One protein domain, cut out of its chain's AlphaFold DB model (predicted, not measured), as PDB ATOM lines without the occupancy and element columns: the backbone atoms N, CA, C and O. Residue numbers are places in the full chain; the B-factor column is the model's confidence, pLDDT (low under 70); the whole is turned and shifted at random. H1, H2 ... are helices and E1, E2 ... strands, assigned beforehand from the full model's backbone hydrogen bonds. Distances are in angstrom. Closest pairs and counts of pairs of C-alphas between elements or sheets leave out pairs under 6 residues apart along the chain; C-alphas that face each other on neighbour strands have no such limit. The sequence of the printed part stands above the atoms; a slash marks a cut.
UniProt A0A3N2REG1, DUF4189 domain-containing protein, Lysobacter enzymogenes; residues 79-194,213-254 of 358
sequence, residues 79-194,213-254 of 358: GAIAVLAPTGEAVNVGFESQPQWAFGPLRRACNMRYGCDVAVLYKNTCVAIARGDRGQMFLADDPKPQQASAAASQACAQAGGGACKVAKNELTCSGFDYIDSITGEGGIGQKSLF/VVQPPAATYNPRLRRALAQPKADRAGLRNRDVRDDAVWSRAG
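What this domain is: This is residues 79 to 194 and 213 to 254 of the 358 residues of the protein "DUF4189 domain-containing protein" of Lysobacter enzymogenes (UniProt A0A3N2REG1). Two antiparallel sheets lie face to face as a sandwich, E2 E1 E3 E7 and E5 E4 E6, their strands nearly aligned at 18 degrees; H1 covers the outward face of the first, with H6 on that same face, and H2 covers the outward face of the second. Short helix H3 packs at one side of the sandwich on E3 and E5, with H4 and H5 near it. The printed part has 158 residues in the order E1 E2 H1 E3 E4 E5 H2 E6 E7 H3 H4 H5 H6, of mixed class. It is compact, with a radius of gyration of the C-alphas of 15.3 A and spans of 47 by 34 by 28 A.

Where its parts are: In the larger sheet, E2 is residues 89 to 96, 21.6 A long; E1 is 79 to 84, 17.3 A, beginning at C-alpha 79 (167.065, 120.201, 129.530); E3 is 117 to 123, 18.1 A; and E7 is 218 to 221. The other sheet has E5, 137 to 142, 16.8 A; E4, 126 to 131, 16.7 A; and E6, 171 to 173. H1 is 99 to 111, 18.8 A, and H2 is 145 to 158, 19.9 A, beginning at (153.377, 118.083, 130.333). H3 is 223 to 229, H4 233 to 236, H5 241 to 244, and H6 247 to 252, ending at (172.497, 136.446, 134.269).

How they stand to each other: The twisted larger sheet has N 82 and O 91 at 2.9 A between E1 and E2, a hairpin, N 81 and O 120 at 2.9 A between E1 and E3, and N 220 and O 121 at 2.8 A between E3 and E7. H1 is on it at a height of 7.9 A, along the strands, and with H6 on the same face makes two layers. The other sheet, 9.3 A away centre to centre where they face each other, has N 128 and O 140 at 2.9 A in the hairpin E4 and E5, and N 127 and O 172 at 2.8 A between E4 and E6. H2 is on it at a height of 6.0 A, two layers again; its closest C-alphas to E5 are Ala 148 and Asp 142, 4.5 A. E2, H1, E3 and E5, H2, E6 are split strand-helix-strand units, another strand between their two strands, with right-handed crossovers. H3 only just touches H5, with 3 pairs of C-alphas within 8 A, Leu 225 and Val 244 closest at 5.0 A; H5 only grazes the larger sheet. H3 and H4 are close but not clearly touching, Ala 228 and Arg 236 closest at 7.0 A. Every O i to N i+4 pair is within hydrogen-bond range in H2, H3 and H6, but 6 of 9 in H1; H4 and H5 are too short for one.

The domain as a whole: The C-alphas farthest apart are those of Phe 194 and Gly 238, 48.2 A. Residues 195 to 212 are not printed, and C-alphas 194 and 213 are 24.8 A apart across the cut. The link H2 to E6 is long, 12 residues. pLDDT is under 70 for residues 93 to 115, 175 to 194, 213 to 215 and 254.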
ATOM      1  N   GLY A  79     167.387 120.395 130.928       81.31
ATOM      2  CA  GLY A  79     167.065 120.201 129.530       81.31
ATOM      3  C   GLY A  79     167.149 121.533 128.809       81.31
ATOM      4  O   GLY A  79     167.080 122.598 129.418       81.31
ATOM      5  N   ALA A  80     167.311 121.491 127.499       83.62
ATOM      6  CA  ALA A  80     167.340 122.690 126.690       83.62
ATOM      7  C   ALA A  80     166.765 122.430 125.297       83.62
ATOM      8  O   ALA A  80     166.774 121.309 124.780       83.62
ATOM      9  N   ILE A  81     166.256 123.493 124.683       87.00
ATOM     10  CA  ILE A  81     165.803 123.489 123.294       87.00
ATOM     11  C   ILE A  81     166.591 124.555 122.557       87.00
ATOM     12  O   ILE A  81     166.593 125.722 122.958       87.00
ATOM     13  N   ALA A  82     167.214 124.167 121.453       86.56
ATOM     14  CA  ALA A  82     167.829 125.089 120.520       86.56
ATOM     15  C   ALA A  82     167.056 125.111 119.203       86.56
ATOM     16  O   ALA A  82     166.486 124.108 118.776       86.56
ATOM     17  N   VAL A  83     166.988 126.281 118.576       87.56
ATOM     18  CA  VAL A  83     166.165 126.518 117.393       87.56
ATOM     19  C   VAL A  83     166.965 127.279 116.349       87.56
ATOM     20  O   VAL A  83     167.681 128.231 116.658       87.56
ATOM     21  N   LEU A  84     166.834 126.869 115.092       87.06
ATOM     22  CA  LEU A  84     167.340 127.617 113.952       87.06
ATOM     23  C   LEU A  84     166.333 128.722 113.606       87.06
ATOM     24  O   LEU A  84     165.273 128.447 113.044       87.06
ATOM     25  N   ALA A  85     166.639 129.972 113.952       85.12
ATOM     26  CA  ALA A  85     165.713 131.102 113.852       85.12
ATOM     27  C   ALA A  85     165.046 131.280 112.472       85.12
ATOM     28  O   ALA A  85     163.820 131.453 112.456       85.12
ATOM     29  N   PRO A  86     165.770 131.189 111.331       84.50
ATOM     30  CA  PRO A  86     165.145 131.351 110.019       84.50
ATOM     31  C   PRO A  86     164.165 130.231 109.638       84.50
ATOM     32  O   PRO A  86     163.168 130.490 108.968       84.50
ATOM     33  N   THR A  87     164.405 128.982 110.051       83.50
ATOM     34  CA  THR A  87     163.564 127.843 109.630       83.50
ATOM     35  C   THR A  87     162.544 127.417 110.679       83.50
ATOM     36  O   THR A  87     161.512 126.845 110.319       83.50
ATOM     37  N   GLY A  88     162.818 127.689 111.957       82.62
ATOM     38  CA  GLY A  88     162.081 127.155 113.097       82.62
ATOM     39  C   GLY A  88     162.338 125.667 113.360       82.62
ATOM     40  O   GLY A  88     161.525 125.015 114.020       82.62
ATOM     41  N   GLU A  89     163.416 125.101 112.813       85.81
ATOM     42  CA  GLU A  89     163.843 123.739 113.135       85.81
ATOM     43  C   GLU A  89     164.377 123.705 114.567       85.81
ATOM     44  O   GLU A  89     165.238 124.510 114.921       85.81
ATOM     45  N   ALA A  90     163.829 122.812 115.391       84.81
ATOM     46  CA  ALA A  90     164.170 122.699 116.801       84.81
ATOM     47  C   ALA A  90     164.919 121.393 117.065       84.81
ATOM     48  O   ALA A  90     164.559 120.344 116.532       84.81
ATOM     49  N   VAL A  91     165.923 121.472 117.928       80.56
ATOM     50  CA  VAL A  91     166.602 120.333 118.539       80.56
ATOM     51  C   VAL A  91     166.383 120.440 120.039       80.56
ATOM     52  O   VAL A  91     166.555 121.510 120.622       80.56
ATOM     53  N   ASN A  92     166.012 119.336 120.669       77.94
ATOM     54  CA  ASN A  92     165.822 119.239 122.106       77.94
ATOM     55  C   ASN A  92     166.817 118.247 122.717       77.94
ATOM     56  O   ASN A  92     167.076 117.182 122.160       77.94
ATOM     57  N   VAL A  93     167.332 118.594 123.893       66.88
ATOM     58  CA  VAL A  93     168.084 117.701 124.776       66.88
ATOM     59  C   VAL A  93     167.376 117.731 126.118       66.88
ATOM     60  O   VAL A  93     167.105 118.801 126.656       66.88
ATOM     61  N   GLY A  94     167.022 116.563 126.635       62.09
ATOM     62  CA  GLY A  94     166.422 116.428 127.955       62.09
ATOM     63  C   GLY A  94     167.226 115.441 128.779       62.09
ATOM     64  O   GLY A  94     167.721 114.465 128.219       62.09
ATOM     65  N   PHE A  95     167.265 115.676 130.093       65.56
ATOM     66  CA  PHE A  95     167.808 114.763 131.101       65.56
ATOM     67  C   PHE A  95     169.340 114.786 131.236       65.56
ATOM     68  O   PHE A  95     170.006 113.772 131.054       65.56
ATOM     69  N   GLU A  96     169.886 115.940 131.617       63.91
ATOM     70  CA  GLU A  96     171.310 116.110 131.937       63.91
ATOM     71  C   GLU A  96     171.501 116.524 133.399       63.91
ATOM     72  O   GLU A  96     170.735 117.334 133.912       63.91
ATOM     73  N   SER A  97     172.518 116.010 134.087       60.28
ATOM     74  CA  SER A  97     172.770 116.333 135.506       60.28
ATOM     75  C   SER A  97     173.412 117.705 135.731       60.28
ATOM     76  O   SER A  97     173.549 118.144 136.869       60.28
ATOM     77  N   GLN A  98     173.834 118.386 134.663       59.41
ATOM     78  CA  GLN A  98     174.448 119.709 134.727       59.41
ATOM     79  C   GLN A  98     173.962 120.586 133.561       59.41
ATOM     80  O   GLN A  98     173.772 120.077 132.451       59.41
ATOM     81  N   PRO A  99     173.796 121.910 133.755       59.47
ATOM     82  CA  PRO A  99     173.300 122.795 132.703       59.47
ATOM     83  C   PRO A  99     174.253 122.845 131.501       59.47
ATOM     84  O   PRO A  99     173.797 122.810 130.360       59.47
ATOM     85  N   GLN A 100     175.571 122.843 131.732       62.16
ATOM     86  CA  GLN A 100     176.605 122.800 130.690       62.16
ATOM     87  C   GLN A 100     176.476 121.580 129.767       62.16
ATOM     88  O   GLN A 100     176.733 121.684 128.566       62.16
ATOM     89  N   TRP A 101     176.022 120.442 130.294       60.47
ATOM     90  CA  TRP A 101     175.885 119.208 129.522       60.47
ATOM     91  C   TRP A 101     174.638 119.221 128.643       60.47
ATOM     92  O   TRP A 101     174.628 118.562 127.614       60.47
ATOM     93  N   ALA A 102     173.640 120.056 128.947       61.91
ATOM     94  CA  ALA A 102     172.525 120.301 128.035       61.91
ATOM     95  C   ALA A 102     172.952 121.132 126.805       61.91
ATOM     96  O   ALA A 102     172.402 120.953 125.717       61.91
ATOM     97  N   PHE A 103     173.959 122.009 126.934       64.50
ATOM     98  CA  PHE A 103     174.436 122.861 125.834       64.50
ATOM     99  C   PHE A 103     175.262 122.106 124.779       64.50
ATOM    100  O   PHE A 103     175.126 122.389 123.588       64.50
ATOM    101  N   GLY A 104     176.118 121.161 125.181       60.00
ATOM    102  CA  GLY A 104     177.051 120.462 124.280       60.00
ATOM    103  C   GLY A 104     176.372 119.637 123.169       60.00
ATOM    104  O   GLY A 104     176.616 119.888 121.983       60.00
ATOM    105  N   PRO A 105     175.473 118.689 123.495       60.38
ATOM    106  CA  PRO A 105     174.739 117.906 122.504       60.38
ATOM    107  C   PRO A 105     173.833 118.777 121.620       60.38
ATOM    108  O   PRO A 105     173.728 118.505 120.422       60.38
ATOM    109  N   LEU A 106     173.260 119.865 122.159       65.44
ATOM    110  CA  LEU A 106     172.518 120.857 121.368       65.44
ATOM    111  C   LEU A 106     173.414 121.546 120.343       65.44
ATOM    112  O   LEU A 106     173.079 121.582 119.159       65.44
ATOM    113  N   ARG A 107     174.577 122.051 120.765       61.56
ATOM    114  CA  ARG A 107     175.539 122.682 119.853       61.56
ATOM    115  C   ARG A 107     175.989 121.718 118.769       61.56
ATOM    116  O   ARG A 107     176.051 122.130 117.621       61.56
ATOM    117  N   ARG A 108     176.219 120.438 119.070       61.31
ATOM    118  CA  ARG A 108     176.590 119.436 118.052       61.31
ATOM    119  C   ARG A 108     175.478 119.148 117.054       61.31
ATOM    120  O   ARG A 108     175.718 119.193 115.849       61.31
ATOM    121  N   ALA A 109     174.264 118.906 117.542       61.41
ATOM    122  CA  ALA A 109     173.103 118.715 116.681       61.41
ATOM    123  C   ALA A 109     172.863 119.929 115.765       61.41
ATOM    124  O   ALA A 109     172.414 119.780 114.632       61.41
ATOM    125  N   CYS A 110     173.245 121.120 116.223       64.06
ATOM    126  CA  CYS A 110     173.148 122.354 115.459       64.06
ATOM    127  C   CYS A 110     174.367 122.711 114.599       64.06
ATOM    128  O   CYS A 110     174.214 123.399 113.586       64.06
ATOM    129  N   ASN A 111     175.566 122.254 114.964       55.38
ATOM    130  CA  ASN A 111     176.812 122.500 114.234       55.38
ATOM    131  C   ASN A 111     176.792 121.832 112.852       55.38
ATOM    132  O   ASN A 111     177.424 122.338 111.931       55.38
ATOM    133  N   MET A 112     175.991 120.780 112.656       48.06
ATOM    134  CA  MET A 112     175.799 120.153 111.340       48.06
ATOM    135  C   MET A 112     174.979 120.998 110.340       48.06
ATOM    136  O   MET A 112     174.913 120.633 109.168       48.06
ATOM    137  N   ARG A 113     174.339 122.109 110.752       48.28
ATOM    138  CA  ARG A 113     173.410 122.884 109.890       48.28
ATOM    139  C   ARG A 113     173.550 124.411 109.945       48.28
ATOM    140  O   ARG A 113     172.605 125.117 109.614       48.28
ATOM    141  N   TYR A 114     174.715 124.940 110.312       52.25
ATOM    142  CA  TYR A 114     174.926 126.385 110.490       52.25
ATOM    143  C   TYR A 114     173.971 127.012 111.524       52.25
ATOM    144  O   TYR A 114     173.085 127.810 111.218       52.25
ATOM    145  N   GLY A 115     174.243 126.716 112.796       63.19
ATOM    146  CA  GLY A 115     174.152 127.725 113.847       63.19
ATOM    147  C   GLY A 115     172.773 127.988 114.420       63.19
ATOM    148  O   GLY A 115     172.381 129.139 114.449       63.19
ATOM    149  N   CYS A 116     172.061 126.982 114.922       77.06
ATOM    150  CA  CYS A 116     170.934 127.236 115.825       77.06
ATOM    151  C   CYS A 116     171.378 128.011 117.088       77.06
ATOM    152  O   CYS A 116     172.568 128.063 117.408       77.06
ATOM    153  N   ASP A 117     170.420 128.558 117.833       82.44
ATOM    154  CA  ASP A 117     170.671 129.189 119.129       82.44
ATOM    155  C   ASP A 117     169.704 128.651 120.192       82.44
ATOM    156  O   ASP A 117     168.617 128.163 119.870       82.44
ATOM    157  N   VAL A 118     170.102 128.692 121.461       84.50
ATOM    158  CA  VAL A 118     169.307 128.166 122.572       84.50
ATOM    159  C   VAL A 118     168.094 129.072 122.784       84.50
ATOM    160  O   VAL A 118     168.209 130.278 122.997       84.50
ATOM    161  N   ALA A 119     166.900 128.493 122.697       89.00
ATOM    162  CA  ALA A 119     165.641 129.190 122.937       89.00
ATOM    163  C   ALA A 119     165.264 129.163 124.415       89.00
ATOM    164  O   ALA A 119     164.719 130.141 124.931       89.00
ATOM    165  N   VAL A 120     165.559 128.053 125.088       89.88
ATOM    166  CA  VAL A 120     165.212 127.830 126.489       89.88
ATOM    167  C   VAL A 120     166.153 126.809 127.112       89.88
ATOM    168  O   VAL A 120     166.470 125.791 126.495       89.88
ATOM    169  N   LEU A 121     166.562 127.092 128.342       87.88
ATOM    170  CA  LEU A 121     167.221 126.170 129.258       87.88
ATOM    171  C   LEU A 121     166.300 126.012 130.463       87.88
ATOM    172  O   LEU A 121     165.820 127.003 131.013       87.88
ATOM    173  N   TYR A 122     166.008 124.780 130.841       86.38
ATOM    174  CA  TYR A 122     164.992 124.473 131.831       86.38
ATOM    175  C   TYR A 122     165.455 123.362 132.770       86.38
ATOM    176  O   TYR A 122     166.320 122.557 132.429       86.38
ATOM    177  N   LYS A 123     164.908 123.371 133.981       84.19
ATOM    178  CA  LYS A 123     165.267 122.502 135.095       84.19
ATOM    179  C   LYS A 123     164.008 121.951 135.725       84.19
ATOM    180  O   LYS A 123     163.098 122.726 136.022       84.19
ATOM    181  N   ASN A 124     163.968 120.640 135.946       77.44
ATOM    182  CA  ASN A 124     162.869 119.973 136.652       77.44
ATOM    183  C   ASN A 124     161.464 120.390 136.157       77.44
ATOM    184  O   ASN A 124     160.511 120.459 136.934       77.44
ATOM    185  N   THR A 125     161.305 120.631 134.853       84.12
ATOM    186  CA  THR A 125     160.043 121.055 134.229       84.12
ATOM    187  C   THR A 125     159.906 120.485 132.814       84.12
ATOM    188  O   THR A 125     160.838 119.873 132.277       84.12
ATOM    189  N   CYS A 126     158.739 120.676 132.205       85.19
ATOM    190  CA  CYS A 126     158.488 120.369 130.807       85.19
ATOM    191  C   CYS A 126     158.351 121.641 129.993       85.19
ATOM    192  O   CYS A 126     157.762 122.611 130.453       85.19
ATOM    193  N   VAL A 127     158.828 121.603 128.754       90.62
ATOM    194  CA  VAL A 127     158.659 122.674 127.778       90.62
ATOM    195  C   VAL A 127     157.973 122.115 126.541       90.62
ATOM    196  O   VAL A 127     158.367 121.072 126.011       90.62
ATOM    197  N   ALA A 128     156.952 122.825 126.077       92.81
ATOM    198  CA  ALA A 128     156.215 122.517 124.863       92.81
ATOM    199  C   ALA A 128     156.397 123.618 123.814       92.81
ATOM    200  O   ALA A 128     156.484 124.802 124.149       92.81
ATOM    201  N   ILE A 129     156.396 123.230 122.540       94.38
ATOM    202  CA  ILE A 129     156.376 124.136 121.393       94.38
ATOM    203  C   ILE A 129     155.044 123.963 120.668       94.38
ATOM    204  O   ILE A 129     154.732 122.880 120.179       94.38
ATOM    205  N   ALA A 130     154.266 125.037 120.571       94.88
ATOM    206  CA  ALA A 130     153.103 125.101 119.697       94.88
ATOM    207  C   ALA A 130     153.468 125.817 118.399       94.88
ATOM    208  O   ALA A 130     154.100 126.882 118.427       94.88
ATOM    209  N   ARG A 131     153.040 125.260 117.264       92.31
ATOM    210  CA  ARG A 131     153.222 125.891 115.953       92.31
ATOM    211  C   ARG A 131     151.938 126.526 115.445       92.31
ATOM    212  O   ARG A 131     150.880 125.903 115.491       92.31
ATOM    213  N   GLY A 132     152.065 127.746 114.930       90.69
ATOM    214  CA  GLY A 132     151.022 128.399 114.141       90.69
ATOM    215  C   GLY A 132     151.055 127.955 112.676       90.69
ATOM    216  O   GLY A 132     152.085 127.508 112.165       90.69
ATOM    217  N   ASP A 133     149.941 128.142 111.981       90.31
ATOM    218  CA  ASP A 133     149.738 127.885 110.549       90.31
ATOM    219  C   ASP A 133     150.769 128.572 109.638       90.31
ATOM    220  O   ASP A 133     151.169 128.014 108.618       90.31
ATOM    221  N   ARG A 134     151.275 129.748 110.031       89.56
ATOM    222  CA  ARG A 134     152.328 130.489 109.304       89.56
ATOM    223  C   ARG A 134     153.753 130.138 109.746       89.56
ATOM    224  O   ARG A 134     154.704 130.874 109.467       89.56
ATOM    225  N   GLY A 135     153.917 129.030 110.465       87.62
ATOM    226  CA  GLY A 135     155.202 128.529 110.950       87.62
ATOM    227  C   GLY A 135     155.754 129.259 112.176       87.62
ATOM    228  O   GLY A 135     156.916 129.047 112.513       87.62
ATOM    229  N   GLN A 136     154.958 130.109 112.832       92.25
ATOM    230  CA  GLN A 136     155.293 130.743 114.116       92.25
ATOM    231  C   GLN A 136     155.483 129.671 115.195       92.25
ATOM    232  O   GLN A 136     154.867 128.610 115.117       92.25
ATOM    233  N   MET A 137     156.309 129.940 116.200       93.56
ATOM    234  CA  MET A 137     156.576 129.016 117.302       93.56
ATOM    235  C   MET A 137     156.390 129.715 118.644       93.56
ATOM    236  O   MET A 137     156.952 130.785 118.883       93.56
ATOM    237  N   PHE A 138     155.647 129.068 119.532       94.69
ATOM    238  CA  PHE A 138     155.337 129.561 120.866       94.69
ATOM    239  C   PHE A 138     155.778 128.523 121.885       94.69
ATOM    240  O   PHE A 138     155.317 127.384 121.846       94.69
ATOM    241  N   LEU A 139     156.698 128.916 122.761       94.31
ATOM    242  CA  LEU A 139     157.215 128.059 123.817       94.31
ATOM    243  C   LEU A 139     156.528 128.403 125.135       94.31
ATOM    244  O   LEU A 139     156.369 129.585 125.454       94.31
ATOM    245  N   ALA A 140     156.168 127.376 125.893       94.81
ATOM    246  CA  ALA A 140     155.718 127.505 127.270       94.81
ATOM    247  C   ALA A 140     156.225 126.325 128.097       94.81
ATOM    248  O   ALA A 140     156.449 125.237 127.558       94.81
ATOM    249  N   ASP A 141     156.375 126.550 129.395       92.44
ATOM    250  CA  ASP A 141     156.810 125.552 130.356       92.44
ATOM    251  C   ASP A 141     155.777 125.345 131.457       92.44
ATOM    252  O   ASP A 141     155.014 126.248 131.790       92.44
ATOM    253  N   ASP A 142     155.755 124.131 131.989       87.81
ATOM    254  CA  ASP A 142     155.006 123.767 133.184       87.81
ATOM    255  C   ASP A 142     155.567 122.448 133.741       87.81
ATOM    256  O   ASP A 142     155.958 121.573 132.957       87.81
ATOM    257  N   PRO A 143     155.561 122.233 135.069       79.81
ATOM    258  CA  PRO A 143     155.923 120.941 135.651       79.81
ATOM    259  C   PRO A 143     155.098 119.765 135.107       79.81
ATOM    260  O   PRO A 143     155.555 118.621 135.131       79.81
ATOM    261  N   LYS A 144     153.876 120.024 134.622       79.75
ATOM    262  CA  LYS A 144     152.961 119.038 134.046       79.75
ATOM    263  C   LYS A 144     152.943 119.133 132.513       79.75
ATOM    264  O   LYS A 144     152.481 120.132 131.957       79.75
ATOM    265  N   PRO A 145     153.304 118.055 131.792       81.69
ATOM    266  CA  PRO A 145     153.377 118.083 130.333       81.69
ATOM    267  C   PRO A 145     152.095 118.522 129.578       81.69
ATOM    268  O   PRO A 145     152.207 119.215 128.561       81.69
ATOM    269  N   GLN A 146     150.872 118.196 130.041       83.25
ATOM    270  CA  GLN A 146     149.641 118.717 129.402       83.25
ATOM    271  C   GLN A 146     149.473 120.211 129.635       83.25
ATOM    272  O   GLN A 146     148.986 120.893 128.742       83.25
ATOM    273  N   GLN A 147     149.848 120.715 130.813       84.88
ATOM    274  CA  GLN A 147     149.730 122.136 131.128       84.88
ATOM    275  C   GLN A 147     150.736 122.942 130.308       84.88
ATOM    276  O   GLN A 147     150.339 123.930 129.700       84.88
ATOM    277  N   ALA A 148     151.966 122.443 130.142       88.75
ATOM    278  CA  ALA A 148     152.947 123.030 129.227       88.75
ATOM    279  C   ALA A 148     152.397 123.081 127.788       88.75
ATOM    280  O   ALA A 148     152.430 124.119 127.127       88.75
ATOM    281  N   SER A 149     151.809 121.972 127.319       90.44
ATOM    282  CA  SER A 149     151.219 121.884 125.974       90.44
ATOM    283  C   SER A 149     150.023 122.824 125.784       90.44
ATOM    284  O   SER A 149     149.882 123.463 124.738       90.44
ATOM    285  N   ALA A 150     149.160 122.923 126.796       92.50
ATOM    286  CA  ALA A 150     148.007 123.812 126.799       92.50
ATOM    287  C   ALA A 150     148.443 125.281 126.817       92.50
ATOM    288  O   ALA A 150     147.947 126.061 126.006       92.50
ATOM    289  N   ALA A 151     149.415 125.642 127.657       94.06
ATOM    290  CA  ALA A 151     149.966 126.990 127.745       94.06
ATOM    291  C   ALA A 151     150.621 127.426 126.425       94.06
ATOM    292  O   ALA A 151     150.371 128.535 125.951       94.06
ATOM    293  N   ALA A 152     151.388 126.545 125.773       94.81
ATOM    294  CA  ALA A 152     151.991 126.834 124.472       94.81
ATOM    295  C   ALA A 152     150.915 127.040 123.392       94.81
ATOM    296  O   ALA A 152     150.965 128.006 122.625       94.81
ATOM    297  N   SER A 153     149.899 126.171 123.363       94.94
ATOM    298  CA  SER A 153     148.774 126.276 122.421       94.94
ATOM    299  C   SER A 153     147.956 127.551 122.651       94.94
ATOM    300  O   SER A 153     147.571 128.219 121.693       94.94
ATOM    301  N   GLN A 154     147.737 127.925 123.913       95.00
ATOM    302  CA  GLN A 154     147.044 129.150 124.303       95.00
ATOM    303  C   GLN A 154     147.834 130.397 123.894       95.00
ATOM    304  O   GLN A 154     147.250 131.311 123.319       95.00
ATOM    305  N   ALA A 155     149.149 130.423 124.129       93.88
ATOM    306  CA  ALA A 155     150.012 131.525 123.705       93.88
ATOM    307  C   ALA A 155     149.983 131.714 122.178       93.88
ATOM    308  O   ALA A 155     149.887 132.840 121.693       93.88
ATOM    309  N   CYS A 156     149.991 130.612 121.425       94.88
ATOM    310  CA  CYS A 156     149.832 130.635 119.973       94.88
ATOM    311  C   CYS A 156     148.470 131.205 119.545       94.88
ATOM    312  O   CYS A 156     148.408 132.083 118.681       94.88
ATOM    313  N   ALA A 157     147.381 130.753 120.173       92.88
ATOM    314  CA  ALA A 157     146.032 131.200 119.836       92.88
ATOM    315  C   ALA A 157     145.829 132.692 120.153       92.88
ATOM    316  O   ALA A 157     145.257 133.426 119.351       92.88
ATOM    317  N   GLN A 158     146.350 133.163 121.291       92.25
ATOM    318  CA  GLN A 158     146.305 134.576 121.689       92.25
ATOM    319  C   GLN A 158     147.083 135.487 120.736       92.25
ATOM    320  O   GLN A 158     146.703 136.637 120.539       92.25
ATOM    321  N   ALA A 159     148.144 134.973 120.114       88.19
ATOM    322  CA  ALA A 159     148.909 135.687 119.099       88.19
ATOM    323  C   ALA A 159     148.258 135.657 117.700       88.19
ATOM    324  O   ALA A 159     148.856 136.138 116.736       88.19
ATOM    325  N   GLY A 160     147.053 135.088 117.570       85.31
ATOM    326  CA  GLY A 160     146.326 134.989 116.304       85.31
ATOM    327  C   GLY A 160     146.847 133.900 115.361       85.31
ATOM    328  O   GLY A 160     146.575 133.964 114.163       85.31
ATOM    329  N   GLY A 161     147.605 132.920 115.866       79.31
ATOM    330  CA  GLY A 161     148.037 131.764 115.078       79.31
ATOM    331  C   GLY A 161     146.868 130.829 114.749       79.31
ATOM    332  O   GLY A 161     146.045 130.517 115.612       79.31
ATOM    333  N   GLY A 162     146.790 130.352 113.506       79.19
ATOM    334  CA  GLY A 162     145.855 129.296 113.117       79.19
ATOM    335  C   GLY A 162     146.387 127.909 113.492       79.19
ATOM    336  O   GLY A 162     147.593 127.689 113.495       79.19
ATOM    337  N   ALA A 163     145.496 126.955 113.789       78.38
ATOM    338  CA  ALA A 163     145.837 125.541 114.013       78.38
ATOM    339  C   ALA A 163     146.943 125.275 115.065       78.38
ATOM    340  O   ALA A 163     147.737 124.350 114.901       78.38
ATOM    341  N   CYS A 164     146.946 126.049 116.157       87.94
ATOM    342  CA  CYS A 164     147.874 125.951 117.286       87.94
ATOM    343  C   CYS A 164     147.872 124.566 117.943       87.94
ATOM    344  O   CYS A 164     147.058 124.277 118.822       87.94
ATOM    345  N   LYS A 165     148.784 123.704 117.498       83.69
ATOM    346  CA  LYS A 165     148.948 122.341 118.002       83.69
ATOM    347  C   LYS A 165     150.377 122.132 118.476       83.69
ATOM    348  O   LYS A 165     151.322 122.634 117.869       83.69
ATOM    349  N   VAL A 166     150.503 121.351 119.541       87.38
ATOM    350  CA  VAL A 166     151.771 120.816 120.038       87.38
ATOM    351  C   VAL A 166     151.869 119.380 119.545       87.38
ATOM    352  O   VAL A 166     151.027 118.544 119.888       87.38
ATOM    353  N   ALA A 167     152.858 119.084 118.704       84.81
ATOM    354  CA  ALA A 167     153.120 117.707 118.312       84.81
ATOM    355  C   ALA A 167     153.785 116.938 119.467       84.81
ATOM    356  O   ALA A 167     154.454 117.512 120.322       84.81
ATOM    357  N   LYS A 168     153.632 115.609 119.503       74.75
ATOM    358  CA  LYS A 168     154.180 114.789 120.602       74.75
ATOM    359  C   LYS A 168     155.709 114.893 120.728       74.75
ATOM    360  O   LYS A 168     156.235 114.772 121.825       74.75
ATOM    361  N   ASN A 169     156.410 115.101 119.616       78.62
ATOM    362  CA  ASN A 169     157.859 115.316 119.567       78.62
ATOM    363  C   ASN A 169     158.277 116.764 119.889       78.62
ATOM    364  O   ASN A 169     159.465 117.056 119.897       78.62
ATOM    365  N   GLU A 170     157.322 117.658 120.142       85.69
ATOM    366  CA  GLU A 170     157.541 119.068 120.489       85.69
ATOM    367  C   GLU A 170     157.281 119.357 121.968       85.69
ATOM    368  O   GLU A 170     157.162 120.506 122.381       85.69
ATOM    369  N   LEU A 171     157.207 118.295 122.765       86.50
ATOM    370  CA  LEU A 171     157.087 118.316 124.209       86.50
ATOM    371  C   LEU A 171     158.277 117.551 124.786       86.50
ATOM    372  O   LEU A 171     158.481 116.376 124.477       86.50
ATOM    373  N   THR A 172     159.060 118.218 125.623       84.31
ATOM    374  CA  THR A 172     160.274 117.666 126.232       84.31
ATOM    375  C   THR A 172     160.309 118.003 127.718       84.31
ATOM    376  O   THR A 172     159.825 119.056 128.123       84.31
ATOM    377  N   CYS A 173     160.859 117.115 128.543       80.12
ATOM    378  CA  CYS A 173     160.889 117.254 130.001       80.12
ATOM    379  C   CYS A 173     162.272 116.888 130.559       80.12
ATOM    380  O   CYS A 173     162.997 116.107 129.944       80.12
ATOM    381  N   SER A 174     162.638 117.448 131.713       77.00
ATOM    382  CA  SER A 174     163.905 117.198 132.429       77.00
ATOM    383  C   SER A 174     163.655 117.150 133.931       77.00
ATOM    384  O   SER A 174     162.901 118.003 134.375       77.00
ATOM    385  N   GLY A 175     164.258 116.224 134.698       67.62
ATOM    386  CA  GLY A 175     163.965 115.983 136.147       67.62
ATOM    387  C   GLY A 175     163.721 114.506 136.477       67.62
ATOM    388  O   GLY A 175     163.588 113.666 135.579       67.62
ATOM    389  N   PHE A 176     163.681 114.207 137.776       50.84
ATOM    390  CA  PHE A 176     163.589 112.851 138.306       50.84
ATOM    391  C   PHE A 176     162.248 112.194 137.958       50.84
ATOM    392  O   PHE A 176     161.194 112.725 138.304       50.84
ATOM    393  N   ASP A 177     162.310 111.047 137.272       51.97
ATOM    394  CA  ASP A 177     161.183 110.165 136.935       51.97
ATOM    395  C   ASP A 177     159.867 110.910 136.607       51.97
ATOM    396  O   ASP A 177     158.863 110.753 137.305       51.97
ATOM    397  N   TYR A 178     159.845 111.710 135.521       49.41
ATOM    398  CA  TYR A 178     158.606 112.378 135.086       49.41
ATOM    399  C   TYR A 178     157.485 111.383 134.924       49.41
ATOM    400  O   TYR A 178     157.492 110.483 134.092       49.41
ATOM    401  N   ILE A 179     156.512 111.617 135.764       39.00
ATOM    402  CA  ILE A 179     155.224 110.995 135.837       39.00
ATOM    403  C   ILE A 179     154.441 111.330 134.556       39.00
ATOM    404  O   ILE A 179     154.280 112.506 134.227       39.00
ATOM    405  N   ASP A 180     153.963 110.305 133.831       35.97
ATOM    406  CA  ASP A 180     152.999 110.450 132.732       35.97
ATOM    407  C   ASP A 180     151.830 111.283 133.241       35.97
ATOM    408  O   ASP A 180     151.132 110.934 134.194       35.97
ATOM    409  N   SER A 181     151.648 112.434 132.627       34.28
ATOM    410  CA  SER A 181     150.776 113.464 133.146       34.28
ATOM    411  C   SER A 181     149.321 113.311 132.690       34.28
ATOM    412  O   SER A 181     148.468 114.093 133.099       34.28
ATOM    413  N   ILE A 182     148.997 112.269 131.907       34.06
ATOM    414  CA  ILE A 182     147.602 111.851 131.692       34.06
ATOM    415  C   ILE A 182     147.120 110.995 132.877       34.06
ATOM    416  O   ILE A 182     145.931 110.999 133.189       34.06
ATOM    417  N   THR A 183     148.026 110.287 133.561       38.50
ATOM    418  CA  THR A 183     147.692 109.245 134.553       38.50
ATOM    419  C   THR A 183     148.271 109.472 135.952       38.50
ATOM    420  O   THR A 183     147.874 108.775 136.880       38.50
ATOM    421  N   GLY A 184     149.171 110.441 136.147       33.88
ATOM    422  CA  GLY A 184     149.793 110.687 137.452       33.88
ATOM    423  C   GLY A 184     150.813 109.617 137.844       33.88
ATOM    424  O   GLY A 184     151.112 109.439 139.021       33.88
ATOM    425  N   GLU A 185     151.416 108.943 136.862       32.03
ATOM    426  CA  GLU A 185     152.261 107.778 137.090       32.03
ATOM    427  C   GLU A 185     153.750 107.945 136.625       32.03
ATOM    428  O   GLU A 185     154.031 107.909 135.432       32.03
ATOM    429  N   GLY A 186     154.727 107.990 137.557       31.89
ATOM    430  CA  GLY A 186     156.208 108.113 137.376       31.89
ATOM    431  C   GLY A 186     156.890 107.264 136.297       31.89
ATOM    432  O   GLY A 186     156.686 106.048 136.275       31.89
ATOM    433  N   GLY A 187     157.721 107.875 135.438       29.00
ATOM    434  CA  GLY A 187     158.721 107.177 134.620       29.00
ATOM    435  C   GLY A 187     159.042 107.817 133.259       29.00
ATOM    436  O   GLY A 187     158.173 107.934 132.399       29.00
ATOM    437  N   ILE A 188     160.328 108.126 133.071       33.22
ATOM    438  CA  ILE A 188     161.044 108.631 131.880       33.22
ATOM    439  C   ILE A 188     160.443 108.202 130.525       33.22
ATOM    440  O   ILE A 188     160.014 107.064 130.316       33.22
ATOM    441  N   GLY A 189     160.526 109.119 129.555       33.16
ATOM    442  CA  GLY A 189     160.436 108.805 128.134       33.16
ATOM    443  C   GLY A 189     161.212 107.530 127.769       33.16
ATOM    444  O   GLY A 189     162.314 107.288 128.242       33.16
ATOM    445  N   GLN A 190     160.595 106.733 126.898       32.25
ATOM    446  CA  GLN A 190     160.915 105.339 126.570       32.25
ATOM    447  C   GLN A 190     160.505 104.314 127.635       32.25
ATOM    448  O   GLN A 190     161.170 104.057 128.630       32.25
ATOM    449  N   LYS A 191     159.383 103.658 127.317       33.72
ATOM    450  CA  LYS A 191     158.837 102.450 127.937       33.72
ATOM    451  C   LYS A 191     159.926 101.384 128.166       33.72
ATOM    452  O   LYS A 191     160.095 100.501 127.331       33.72
ATOM    453  N   SER A 192     160.612 101.403 129.305       33.09
ATOM    454  CA  SER A 192     161.301 100.211 129.799       33.09
ATOM    455  C   SER A 192     160.316  99.421 130.664       33.09
ATOM    456  O   SER A 192     159.595  99.982 131.487       33.09
ATOM    457  N   LEU A 193     160.238  98.101 130.470       38.16
ATOM    458  CA  LEU A 193     159.394  97.211 131.283       38.16
ATOM    459  C   LEU A 193     159.723  97.305 132.792       38.16
ATOM    460  O   LEU A 193     158.896  96.960 133.634       38.16
ATOM    461  N   PHE A 194     160.922  97.793 133.118       39.41
ATOM    462  CA  PHE A 194     161.452  97.925 134.471       39.41
ATOM    463  C   PHE A 194     160.760  99.023 135.295       39.41
ATOM    464  O   PHE A 194     160.585  98.846 136.500       39.41
ATOM    465  N   VAL A 213     162.208 117.019 149.341       49.22
ATOM    466  CA  VAL A 213     162.561 118.278 148.668       49.22
ATOM    467  C   VAL A 213     162.840 117.993 147.192       49.22
ATOM    468  O   VAL A 213     163.958 117.670 146.805       49.22
ATOM    469  N   VAL A 214     161.809 118.102 146.353       59.16
ATOM    470  CA  VAL A 214     161.992 118.181 144.899       59.16
ATOM    471  C   VAL A 214     162.495 119.584 144.575       59.16
ATOM    472  O   VAL A 214     161.833 120.573 144.899       59.16
ATOM    473  N   GLN A 215     163.666 119.678 143.945       66.00
ATOM    474  CA  GLN A 215     164.222 120.959 143.503       66.00
ATOM    475  C   GLN A 215     163.224 121.690 142.585       66.00
ATOM    476  O   GLN A 215     162.642 121.056 141.697       66.00
ATOM    477  N   PRO A 216     163.017 123.008 142.763       74.25
ATOM    478  CA  PRO A 216     161.921 123.714 142.119       74.25
ATOM    479  C   PRO A 216     162.069 123.737 140.588       74.25
ATOM    480  O   PRO A 216     163.188 123.866 140.074       74.25
ATOM    481  N   PRO A 217     160.942 123.648 139.858       79.12
ATOM    482  CA  PRO A 217     160.919 123.790 138.409       79.12
ATOM    483  C   PRO A 217     161.346 125.203 138.006       79.12
ATOM    484  O   PRO A 217     160.961 126.185 138.645       79.12
ATOM    485  N   ALA A 218     162.111 125.321 136.925       85.44
ATOM    486  CA  ALA A 218     162.506 126.612 136.372       85.44
ATOM    487  C   ALA A 218     162.718 126.536 134.858       85.44
ATOM    488  O   ALA A 218     163.207 125.534 134.342       85.44
ATOM    489  N   ALA A 219     162.426 127.625 134.150       89.56
ATOM    490  CA  ALA A 219     162.770 127.791 132.743       89.56
ATOM    491  C   ALA A 219     163.300 129.204 132.489       89.56
ATOM    492  O   ALA A 219     162.709 130.203 132.897       89.56
ATOM    493  N   THR A 220     164.426 129.286 131.788       91.19
ATOM    494  CA  THR A 220     165.041 130.535 131.339       91.19
ATOM    495  C   THR A 220     164.977 130.593 129.823       91.19
ATOM    496  O   THR A 220     165.513 129.723 129.141       91.19
ATOM    497  N   TYR A 221     164.342 131.634 129.289       91.81
ATOM    498  CA  TYR A 221     164.150 131.822 127.852       91.81
ATOM    499  C   TYR A 221     165.094 132.879 127.286       91.81
ATOM    500  O   TYR A 221     165.273 133.928 127.901       91.81
ATOM    501  N   ASN A 222     165.577 132.676 126.058       90.75
ATOM    502  CA  ASN A 222     166.183 133.746 125.269       90.75
ATOM    503  C   ASN A 222     165.069 134.674 124.732       90.75
ATOM    504  O   ASN A 222     164.294 134.275 123.851       90.75
ATOM    505  N   PRO A 223     164.964 135.928 125.214       91.62
ATOM    506  CA  PRO A 223     163.859 136.814 124.861       91.62
ATOM    507  C   PRO A 223     163.951 137.352 123.428       91.62
ATOM    508  O   PRO A 223     162.935 137.769 122.868       91.62
ATOM    509  N   ARG A 224     165.148 137.405 122.829       91.25
ATOM    510  CA  ARG A 224     165.335 137.838 121.435       91.25
ATOM    511  C   ARG A 224     164.895 136.739 120.486       91.25
ATOM    512  O   ARG A 224     164.059 136.990 119.620       91.25
ATOM    513  N   LEU A 225     165.375 135.519 120.716       90.69
ATOM    514  CA  LEU A 225     164.981 134.366 119.921       90.69
ATOM    515  C   LEU A 225     163.486 134.081 120.066       90.69
ATOM    516  O   LEU A 225     162.810 133.937 119.057       90.69
ATOM    517  N   ARG A 226     162.917 134.111 121.276       92.56
ATOM    518  CA  ARG A 226     161.471 133.906 121.474       92.56
ATOM    519  C   ARG A 226     160.614 134.929 120.719       92.56
ATOM    520  O   ARG A 226     159.602 134.554 120.134       92.56
ATOM    521  N   ARG A 227     161.022 136.204 120.690       91.81
ATOM    522  CA  ARG A 227     160.339 137.244 119.897       91.81
ATOM    523  C   ARG A 227     160.456 136.996 118.403       91.81
ATOM    524  O   ARG A 227     159.457 137.133 117.708       91.81
ATOM    525  N   ALA A 228     161.643 136.616 117.929       92.00
ATOM    526  CA  ALA A 228     161.824 136.229 116.541       92.00
ATOM    527  C   ALA A 228     160.905 135.052 116.214       92.00
ATOM    528  O   ALA A 228     160.061 135.195 115.354       92.00
ATOM    529  N   LEU A 229     160.966 133.944 116.953       92.94
ATOM    530  CA  LEU A 229     160.175 132.729 116.721       92.94
ATOM    531  C   LEU A 229     158.651 132.945 116.673       92.94
ATOM    532  O   LEU A 229     157.970 132.228 115.940       92.94
ATOM    533  N   ALA A 230     158.125 133.940 117.391       92.44
ATOM    534  CA  ALA A 230     156.708 134.305 117.352       92.44
ATOM    535  C   ALA A 230     156.266 134.955 116.021       92.44
ATOM    536  O   ALA A 230     155.066 135.068 115.762       92.44
ATOM    537  N   GLN A 231     157.205 135.379 115.170       92.50
ATOM    538  CA  GLN A 231     156.919 135.943 113.849       92.50
ATOM    539  C   GLN A 231     156.669 134.842 112.796       92.50
ATOM    540  O   GLN A 231     157.222 133.735 112.889       92.50
ATOM    541  N   PRO A 232     155.853 135.123 111.761       91.38
ATOM    542  CA  PRO A 232     155.699 134.257 110.593       91.38
ATOM    543  C   PRO A 232     157.041 133.803 110.015       91.38
ATOM    544  O   PRO A 232     158.022 134.542 110.018       91.38
ATOM    545  N   LYS A 233     157.110 132.571 109.499       90.38
ATOM    546  CA  LYS A 233     158.354 132.024 108.929       90.38
ATOM    547  C   LYS A 233     158.900 132.884 107.778       90.38
ATOM    548  O   LYS A 233     160.110 133.036 107.667       90.38
ATOM    549  N   ALA A 234     158.014 133.467 106.966       89.19
ATOM    550  CA  ALA A 234     158.391 134.365 105.872       89.19
ATOM    551  C   ALA A 234     159.169 135.598 106.370       89.19
ATOM    552  O   ALA A 234     160.188 135.954 105.785       89.19
ATOM    553  N   ASP A 235     158.758 136.169 107.504       89.69
ATOM    554  CA  ASP A 235     159.350 137.389 108.071       89.69
ATOM    555  C   ASP A 235     160.726 137.130 108.710       89.69
ATOM    556  O   ASP A 235     161.507 138.050 108.948       89.69
ATOM    557  N   ARG A 236     161.053 135.856 108.957       89.38
ATOM    558  CA  ARG A 236     162.299 135.413 109.600       89.38
ATOM    559  C   ARG A 236     163.323 134.856 108.629       89.38
ATOM    560  O   ARG A 236     164.451 134.603 109.041       89.38
ATOM    561  N   ALA A 237     162.964 134.667 107.361       81.88
ATOM    562  CA  ALA A 237     163.822 134.010 106.375       81.88
ATOM    563  C   ALA A 237     165.185 134.712 106.187       81.88
ATOM    564  O   ALA A 237     166.156 134.059 105.815       81.88
ATOM    565  N   GLY A 238     165.271 136.017 106.479       81.50
ATOM    566  CA  GLY A 238     166.513 136.799 106.440       81.50
ATOM    567  C   GLY A 238     167.274 136.908 107.769       81.50
ATOM    568  O   GLY A 238     168.364 137.479 107.789       81.50
ATOM    569  N   LEU A 239     166.731 136.395 108.879       84.06
ATOM    570  CA  LEU A 239     167.397 136.457 110.181       84.06
ATOM    571  C   LEU A 239     168.563 135.477 110.231       84.06
ATOM    572  O   LEU A 239     168.423 134.295 109.908       84.06
ATOM    573  N   ARG A 240     169.707 135.939 110.730       80.81
ATOM    574  CA  ARG A 240     170.803 135.057 111.133       80.81
ATOM    575  C   ARG A 240     170.717 134.834 112.630       80.81
ATOM    576  O   ARG A 240     170.345 135.733 113.378       80.81
ATOM    577  N   ASN A 241     171.150 133.672 113.101       74.31
ATOM    578  CA  ASN A 241     171.079 133.369 114.533       74.31
ATOM    579  C   ASN A 241     171.912 134.326 115.394       74.31
ATOM    580  O   ASN A 241     171.508 134.668 116.497       74.31
ATOM    581  N   ARG A 242     172.999 134.891 114.848       75.19
ATOM    582  CA  ARG A 242     173.751 135.966 115.517       75.19
ATOM    583  C   ARG A 242     172.904 137.206 115.839       75.19
ATOM    584  O   ARG A 242     173.220 137.912 116.786       75.19
ATOM    585  N   ASP A 243     171.853 137.467 115.059       81.50
ATOM    586  CA  ASP A 243     170.983 138.635 115.219       81.50
ATOM    587  C   ASP A 243     169.988 138.436 116.390       81.50
ATOM    588  O   ASP A 243     169.464 139.401 116.945       81.50
ATOM    589  N   VAL A 244     169.763 137.184 116.808       82.31
ATOM    590  CA  VAL A 244     168.853 136.793 117.905       82.31
ATOM    591  C   VAL A 244     169.583 136.197 119.113       82.31
ATOM    592  O   VAL A 244     168.943 135.817 120.097       82.31
ATOM    593  N   ARG A 245     170.917 136.174 119.066       82.19
ATOM    594  CA  ARG A 245     171.772 135.697 120.148       82.19
ATOM    595  C   ARG A 245     171.770 136.643 121.337       82.19
ATOM    596  O   ARG A 245     171.789 137.870 121.187       82.19
ATOM    597  N   ASP A 246     171.715 136.051 122.526       81.62
ATOM    598  CA  ASP A 246     171.676 136.763 123.803       81.62
ATOM    599  C   ASP A 246     172.435 135.984 124.885       81.62
ATOM    600  O   ASP A 246     171.852 135.528 125.861       81.62
ATOM    601  N   ASP A 247     173.751 135.825 124.725       74.44
ATOM    602  CA  ASP A 247     174.576 135.080 125.695       74.44
ATOM    603  C   ASP A 247     174.489 135.651 127.122       74.44
ATOM    604  O   ASP A 247     174.623 134.926 128.109       74.44
ATOM    605  N   ALA A 248     174.194 136.950 127.244       79.50
ATOM    606  CA  ALA A 248     174.024 137.626 128.522       79.50
ATOM    607  C   ALA A 248     172.795 137.136 129.304       79.50
ATOM    608  O   ALA A 248     172.728 137.337 130.518       79.50
ATOM    609  N   VAL A 249     171.798 136.525 128.653       84.56
ATOM    610  CA  VAL A 249     170.671 135.899 129.364       84.56
ATOM    611  C   VAL A 249     171.140 134.694 130.179       84.56
ATOM    612  O   VAL A 249     170.723 134.535 131.323       84.56
ATOM    613  N   TRP A 250     172.071 133.914 129.632       81.06
ATOM    614  CA  TRP A 250     172.585 132.700 130.254       81.06
ATOM    615  C   TRP A 250     173.479 133.037 131.442       81.06
ATOM    616  O   TRP A 250     173.254 132.543 132.543       81.06
ATOM    617  N   SER A 251     174.399 133.991 131.272       76.25
ATOM    618  CA  SER A 251     175.241 134.474 132.373       76.25
ATOM    619  C   SER A 251     174.426 135.084 133.519       76.25
ATOM    620  O   SER A 251     174.719 134.816 134.680       76.25
ATOM    621  N   ARG A 252     173.372 135.866 133.227       80.00
ATOM    622  CA  ARG A 252     172.497 136.446 134.269       80.00
ATOM    623  C   ARG A 252     171.712 135.398 135.049       80.00
ATOM    624  O   ARG A 252     171.423 135.619 136.218       80.00
ATOM    625  N   ALA A 253     171.380 134.279 134.414       72.62
ATOM    626  CA  ALA A 253     170.737 133.153 135.077       72.62
ATOM    627  C   ALA A 253     171.726 132.289 135.887       72.62
ATOM    628  O   ALA A 253     171.309 131.305 136.487       72.62
ATOM    629  N   GLY A 254     173.025 132.627 135.900       69.19
ATOM    630  CA  GLY A 254     174.074 131.774 136.470       69.19
ATOM    631  C   GLY A 254     174.346 130.519 135.633       69.19
ATOM    632  O   GLY A 254     175.005 129.595 136.092       69.19
TER     633      GLY A 254